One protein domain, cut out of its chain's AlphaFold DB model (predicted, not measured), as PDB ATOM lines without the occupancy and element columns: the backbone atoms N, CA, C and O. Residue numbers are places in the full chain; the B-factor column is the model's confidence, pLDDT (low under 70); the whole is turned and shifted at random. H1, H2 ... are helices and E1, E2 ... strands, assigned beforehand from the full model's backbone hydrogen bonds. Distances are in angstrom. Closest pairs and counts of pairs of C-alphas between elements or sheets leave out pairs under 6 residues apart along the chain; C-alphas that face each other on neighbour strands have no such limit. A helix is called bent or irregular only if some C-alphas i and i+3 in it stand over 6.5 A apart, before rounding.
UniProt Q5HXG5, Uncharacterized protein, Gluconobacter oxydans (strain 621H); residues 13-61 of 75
ATOM      1  N   THR A  13     -16.526 -18.105  23.433       88.38
ATOM      2  CA  THR A  13     -17.863 -17.609  23.068       88.38
ATOM      3  C   THR A  13     -17.728 -16.304  22.297       88.38
ATOM      4  O   THR A  13     -16.786 -15.548  22.511       88.38
ATOM      5  N   THR A  14     -18.650 -16.022  21.384       91.75
ATOM      6  CA  THR A  14     -18.666 -14.765  20.627       91.75
ATOM      7  C   THR A  14     -19.540 -13.721  21.309       91.75
ATOM      8  O   THR A  14     -20.612 -14.054  21.809       91.75
ATOM      9  N   GLY A  15     -19.118 -12.463  21.261       93.88
ATOM     10  CA  GLY A  15     -19.932 -11.313  21.642       93.88
ATOM     11  C   GLY A  15     -19.756 -10.144  20.676       93.88
ATOM     12  O   GLY A  15     -18.988 -10.230  19.716       93.88
ATOM     13  N   TYR A  16     -20.473  -9.057  20.936       95.06
ATOM     14  CA  TYR A  16     -20.545  -7.881  20.070       95.06
ATOM     15  C   TYR A  16     -20.303  -6.598  20.858       95.06
ATOM     16  O   TYR A  16     -20.593  -6.525  22.052       95.06
ATOM     17  N   MET A  17     -19.782  -5.582  20.181       93.75
ATOM     18  CA  MET A  17     -19.399  -4.306  20.782       93.75
ATOM     19  C   MET A  17     -19.396  -3.193  19.731       93.75
ATOM     20  O   MET A  17     -19.216  -3.456  18.538       93.75
ATOM     21  N   CYS A  18     -19.580  -1.952  20.182       93.75
ATOM     22  CA  CYS A  18     -19.354  -0.760  19.370       93.75
ATOM     23  C   CYS A  18     -17.881  -0.677  18.941       93.75
ATOM     24  O   CYS A  18     -16.980  -0.805  19.766       93.75
ATOM     25  N   LYS A  19     -17.610  -0.457  17.653       92.25
ATOM     26  CA  LYS A  19     -16.229  -0.399  17.144       92.25
ATOM     27  C   LYS A  19     -15.430   0.754  17.769       92.25
ATOM     28  O   LYS A  19     -14.255   0.581  18.056       92.25
ATOM     29  N   THR A  20     -16.055   1.907  18.000       90.06
ATOM     30  CA  THR A  20     -15.383   3.049  18.641       90.06
ATOM     31  C   THR A  20     -14.975   2.711  20.075       90.06
ATOM     32  O   THR A  20     -13.830   2.949  20.444       90.06
ATOM     33  N   ASP A  21     -15.857   2.069  20.848       87.88
ATOM     34  CA  ASP A  21     -15.513   1.583  22.192       87.88
ATOM     35  C   ASP A  21     -14.384   0.546  22.122       87.88
ATOM     36  O   ASP A  21     -13.465   0.581  22.930       87.88
ATOM     37  N   TYR A  22     -14.377  -0.341  21.122       88.62
ATOM     38  CA  TYR A  22     -13.250  -1.257  20.916       88.62
ATOM     39  C   TYR A  22     -11.927  -0.513  20.701       88.62
ATOM     40  O   TYR A  22     -10.936  -0.841  21.349       88.62
ATOM     41  N   ASP A  23     -11.916   0.485  19.817       86.62
ATOM     42  CA  ASP A  23     -10.702   1.224  19.464       86.62
ATOM     43  C   ASP A  23     -10.136   2.022  20.654       86.62
ATOM     44  O   ASP A  23      -8.920   2.162  20.770       86.62
ATOM     45  N   HIS A  24     -11.004   2.555  21.522       83.75
ATOM     46  CA  HIS A  24     -10.605   3.452  22.612       83.75
ATOM     47  C   HIS A  24     -10.544   2.780  23.991       83.75
ATOM     48  O   HIS A  24      -9.724   3.164  24.824       83.75
ATOM     49  N   GLU A  25     -11.388   1.782  24.260       80.50
ATOM     50  CA  GLU A  25     -11.473   1.136  25.575       80.50
ATOM     51  C   GLU A  25     -10.638  -0.145  25.660       80.50
ATOM     52  O   GLU A  25      -9.964  -0.386  26.665       80.50
ATOM     53  N   LEU A  26     -10.607  -0.953  24.594       70.31
ATOM     54  CA  LEU A  26      -9.818  -2.186  24.536       70.31
ATOM     55  C   LEU A  26      -8.384  -1.913  24.069       70.31
ATOM     56  O   LEU A  26      -7.938  -2.332  23.006       70.31
ATOM     57  N   GLY A  27      -7.640  -1.224  24.926       57.62
ATOM     58  CA  GLY A  27      -6.219  -0.937  24.737       57.62
ATOM     59  C   GLY A  27      -5.706   0.109  25.716       57.62
ATOM     60  O   GLY A  27      -4.579  -0.009  26.191       57.62
ATOM     61  N   GLU A  28      -6.559   1.075  26.077       57.44
ATOM     62  CA  GLU A  28      -6.161   2.234  26.886       57.44
ATOM     63  C   GLU A  28      -7.054   2.512  28.112       57.44
ATOM     64  O   GLU A  28      -6.666   3.311  28.966       57.44
ATOM     65  N   ALA A  29      -8.215   1.857  28.279       54.62
ATOM     66  CA  ALA A  29      -9.144   2.217  29.357       54.62
ATOM     67  C   ALA A  29      -8.992   1.396  30.650       54.62
ATOM     68  O   ALA A  29      -9.018   0.167  30.676       54.62
ATOM     69  N   THR A  30      -8.959   2.121  31.769       57.00
ATOM     70  CA  THR A  30      -9.037   1.617  33.152       57.00
ATOM     71  C   THR A  30     -10.471   1.326  33.623       57.00
ATOM     72  O   THR A  30     -10.652   0.747  34.692       57.00
ATOM     73  N   GLY A  31     -11.492   1.712  32.842       63.41
ATOM     74  CA  GLY A  31     -12.921   1.622  33.195       63.41
ATOM     75  C   GLY A  31     -13.607   0.283  32.890       63.41
ATOM     76  O   GLY A  31     -14.749   0.077  33.301       63.41
ATOM     77  N   GLY A  32     -12.910  -0.637  32.215       69.19
ATOM     78  CA  GLY A  32     -13.481  -1.886  31.706       69.19
ATOM     79  C   GLY A  32     -14.152  -1.716  30.341       69.19
ATOM     80  O   GLY A  32     -14.180  -0.626  29.793       69.19
ATOM     81  N   VAL A  33     -14.677  -2.817  29.797       79.88
ATOM     82  CA  VAL A  33     -15.372  -2.852  28.501       79.88
ATOM     83  C   VAL A  33     -16.636  -3.697  28.616       79.88
ATOM     84  O   VAL A  33     -16.663  -4.700  29.339       79.88
ATOM     85  N   ARG A  34     -17.695  -3.315  27.895       88.56
ATOM     86  CA  ARG A  34     -18.940  -4.091  27.824       88.56
ATOM     87  C   ARG A  34     -18.996  -4.917  26.543       88.56
ATOM     88  O   ARG A  34     -18.886  -4.386  25.445       88.56
ATOM     89  N   VAL A  35     -19.251  -6.215  26.692       92.06
ATOM     90  CA  VAL A  35     -19.482  -7.131  25.570       92.06
ATOM     91  C   VAL A  35     -20.920  -7.636  25.622       92.06
ATOM     92  O   VAL A  35     -21.369  -8.145  26.647       92.06
ATOM     93  N   TYR A  36     -21.644  -7.485  24.516       95.00
ATOM     94  CA  TYR A  36     -23.047  -7.872  24.383       95.00
ATOM     95  C   TYR A  36     -23.175  -9.275  23.785       95.00
ATOM     96  O   TYR A  36     -22.424  -9.645  22.884       95.00
ATOM     97  N   ALA A  37     -24.145 -10.056  24.265       93.69
ATOM     98  CA  ALA A  37     -24.356 -11.435  23.815       93.69
ATOM     99  C   ALA A  37     -24.946 -11.522  22.394       93.69
ATOM    100  O   ALA A  37     -24.716 -12.503  21.688       93.69
ATOM    101  N   SER A  38     -25.686 -10.498  21.958       95.69
ATOM    102  CA  SER A  38     -26.308 -10.447  20.635       95.69
ATOM    103  C   SER A  38     -26.217  -9.058  19.994       95.69
ATOM    104  O   SER A  38     -26.051  -8.041  20.673       95.69
ATOM    105  N   LEU A  39     -26.370  -9.006  18.667       96.12
ATOM    106  CA  LEU A  39     -26.478  -7.746  17.924       96.12
ATOM    107  C   LEU A  39     -27.718  -6.938  18.323       96.12
ATOM    108  O   LEU A  39     -27.673  -5.712  18.283       96.12
ATOM    109  N   ALA A  40     -28.819  -7.606  18.678       96.81
ATOM    110  CA  ALA A  40     -30.048  -6.941  19.098       96.81
ATOM    111  C   ALA A  40     -29.839  -6.191  20.421       96.81
ATOM    112  O   ALA A  40     -30.188  -5.018  20.506       96.81
ATOM    113  N   ASP A  41     -29.187  -6.829  21.398       96.88
ATOM    114  CA  ASP A  41     -28.886  -6.202  22.691       96.88
ATOM    115  C   ASP A  41     -27.939  -5.011  22.530       96.88
ATOM    116  O   ASP A  41     -28.157  -3.960  23.133       96.88
ATOM    117  N   LEU A  42     -26.915  -5.149  21.677       96.62
ATOM    118  CA  LEU A  42     -26.003  -4.052  21.359       96.62
ATOM    119  C   LEU A  42     -26.757  -2.878  20.728       96.62
ATOM    120  O   LEU A  42     -26.630  -1.757  21.204       96.62
ATOM    121  N   LYS A  43     -27.555  -3.123  19.683       96.69
ATOM    122  CA  LYS A  43     -28.290  -2.063  18.977       96.69
ATOM    123  C   LYS A  43     -29.332  -1.383  19.865       96.69
ATOM    124  O   LYS A  43     -29.537  -0.181  19.741       96.69
ATOM    125  N   ALA A  44     -29.965  -2.131  20.768       97.06
ATOM    126  CA  ALA A  44     -30.909  -1.578  21.734       97.06
ATOM    127  C   ALA A  44     -30.213  -0.700  22.787       97.06
ATOM    128  O   ALA A  44     -30.735   0.348  23.156       97.06
ATOM    129  N   ALA A  45     -29.036  -1.112  23.267       95.31
ATOM    130  CA  ALA A  45     -28.296  -0.381  24.291       95.31
ATOM    131  C   ALA A  45     -27.447   0.775  23.737       95.31
ATOM    132  O   ALA A  45     -27.209   1.749  24.448       95.31
ATOM    133  N   GLN A  46     -26.975   0.666  22.494       93.81
ATOM    134  CA  GLN A  46     -26.119   1.643  21.829       93.81
ATOM    135  C   GLN A  46     -26.601   1.920  20.394       93.81
ATOM    136  O   GLN A  46     -26.106   1.317  19.443       93.81
ATOM    137  N   PRO A  47     -27.526   2.872  20.197       94.06
ATOM    138  CA  PRO A  47     -28.000   3.240  18.859       94.06
ATOM    139  C   PRO A  47     -26.910   3.842  17.956       94.06
ATOM    140  O   PRO A  47     -27.000   3.758  16.734       94.06
ATOM    141  N   CYS A  48     -25.848   4.418  18.535       94.50
ATOM    142  CA  CYS A  48     -24.734   5.005  17.784       94.50
ATOM    143  C   CYS A  48     -23.951   3.985  16.946       94.50
ATOM    144  O   CYS A  48     -23.198   4.383  16.064       94.50
ATOM    145  N   VAL A  49     -24.136   2.678  17.155       95.88
ATOM    146  CA  VAL A  49     -23.438   1.653  16.365       95.88
ATOM    147  C   VAL A  49     -23.775   1.690  14.876       95.88
ATOM    148  O   VAL A  49     -23.012   1.152  14.076       95.88
ATOM    149  N   GLU A  50     -24.875   2.340  14.485       94.94
ATOM    150  CA  GLU A  50     -25.175   2.610  13.075       94.94
ATOM    151  C   GLU A  50     -24.109   3.490  12.409       94.94
ATOM    152  O   GLU A  50     -23.824   3.312  11.227       94.94
ATOM    153  N   THR A  51     -23.487   4.401  13.165       96.62
ATOM    154  CA  THR A  51     -22.425   5.290  12.678       96.62
ATOM    155  C   THR A  51     -21.040   4.837  13.130       96.62
ATOM    156  O   THR A  51     -20.100   4.864  12.339       96.62
ATOM    157  N   CYS A  52     -20.905   4.383  14.376       94.88
ATOM    158  CA  CYS A  52     -19.639   3.924  14.942       94.88
ATOM    159  C   CYS A  52     -19.180   2.584  14.351       94.88
ATOM    160  O   CYS A  52     -17.982   2.318  14.287       94.88
ATOM    161  N   GLY A  53     -20.114   1.743  13.899       95.50
ATOM    162  CA  GLY A  53     -19.845   0.379  13.459       95.50
ATOM    163  C   GLY A  53     -19.853  -0.635  14.605       95.50
ATOM    164  O   GLY A  53     -19.870  -0.294  15.790       95.50
ATOM    165  N   ILE A  54     -19.843  -1.916  14.234       96.38
ATOM    166  CA  ILE A  54     -19.931  -3.051  15.161       96.38
ATOM    167  C   ILE A  54     -18.757  -3.991  14.916       96.38
ATOM    168  O   ILE A  54     -18.465  -4.335  13.770       96.38
ATOM    169  N   VAL A  55     -18.134  -4.454  15.997       94.25
ATOM    170  CA  VAL A  55     -17.144  -5.536  15.967       94.25
ATOM    171  C   VAL A  55     -17.690  -6.782  16.653       94.25
ATOM    172  O   VAL A  55     -18.437  -6.706  17.631       94.25
ATOM    173  N   GLN A  56     -17.293  -7.944  16.140       94.00
ATOM    174  CA  GLN A  56     -17.476  -9.229  16.803       94.00
ATOM    175  C   GLN A  56     -16.182  -9.588  17.535       94.00
ATOM    176  O   GLN A  56     -15.098  -9.507  16.961       94.00
ATOM    177  N   VAL A  57     -16.296 -10.004  18.793       90.62
ATOM    178  CA  VAL A  57     -15.153 -10.362  19.638       90.62
ATOM    179  C   VAL A  57     -15.264 -11.776  20.182       90.62
ATOM    180  O   VAL A  57     -16.357 -12.287  20.430       90.62
ATOM    181  N   GLY A  58     -14.108 -12.409  20.377       89.38
ATOM    182  CA  GLY A  58     -13.988 -13.679  21.084       89.38
ATOM    183  C   GLY A  58     -13.794 -13.451  22.581       89.38
ATOM    184  O   GLY A  58     -12.876 -12.750  22.996       89.38
ATOM    185  N   ILE A  59     -14.641 -14.075  23.390       87.12
ATOM    186  CA  ILE A  59     -14.563 -14.102  24.849       87.12
ATOM    187  C   ILE A  59     -13.983 -15.453  25.255       87.12
ATOM    188  O   ILE A  59     -14.491 -16.499  24.848       87.12
ATOM    189  N   ARG A  60     -12.942 -15.436  26.087       85.75
ATOM    190  CA  ARG A  60     -12.294 -16.643  26.606       85.75
ATOM    191  C   ARG A  60     -12.186 -16.578  28.123       85.75
ATOM    192  O   ARG A  60     -11.704 -15.590  28.674       85.75
ATOM    193  N   PHE A  61     -12.575 -17.659  28.795       84.50
ATOM    194  CA  PHE A  61     -12.300 -17.816  30.219       84.50
ATOM    195  C   PHE A  61     -10.789 -17.951  30.453       84.50
ATOM    196  O   PHE A  61     -10.139 -18.794  29.833       84.50
TER     197      PHE A  61
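What this domain is: This is residues 13 to 61 of the 75 residues of an uncharacterized protein of Gluconobacter oxydans (strain 621H) (UniProt Q5HXG5). A ribbon of two antiparallel strands, E1 and E2, has H1 and H3 at the end where E1 stops and E2 starts, while H2 packs beside E1. H1 reaches outward from that end, and residues 29 to 38 lead back from it to H2. The printed part has 49 residues, with three named helices and two named strands in the order E1, H1, H2, H3, E2; the class is mixed, helices and strands. It is compact, with a radius of gyration of the C-alphas of 10.3 A and spans of 24 by 22 by 14 A.

How they stand to each other: E1, residues 13 to 18, is the antiparallel neighbour of E2, residues 54 to 60, at 145 degrees between directions; N 15 and O 57 are 2.9 A apart and N 59 and O 13 are 2.7 A apart, both within hydrogen-bond range. H1, residues 19 to 28, comes closest to E2 at the C-alphas of Lys 19 and Ile 54, 5.0 A. H2, residues 39 to 45, comes closest to E1 at the C-alphas of Leu 39 and Tyr 16, 6.3 A. H2 and E2 are near each other, and H1 and H2 are apart. H3, residues 49 to 52, only just touches H1, with 3 pairs of C-alphas within 8 A, the closest those of Cys 52 and Thr 20, 5.7 A. H2 and H3 are close but not clearly touching, the closest C-alphas being those of Lys 43 and Val 49, 6.6 A. Each O i to N i+4 pair of H2 is within hydrogen-bond range, as are 4 of 6 in H1; H3 is too short for such a pair.

Where its parts are: E1 starts at C-alpha 13 (-17.863, -17.609, 23.068) and is 17.3 A long. H1 is 14.3 A long and irregular, but only just: C-alphas 24 and 27 are 6.6 A apart. H2 measures 9.9 A and H3 4.6 A. E2, 19.3 A long, ends at C-alpha 60 (-12.294, -16.643, 26.606).

The domain as a whole: The C-alphas farthest apart, those of Thr 51 and Phe 61, are 30.7 A apart. The printed part has no cut, and no link is long. Mean pLDDT of the printed part is 87.7; residues 27 to 32 are under 70.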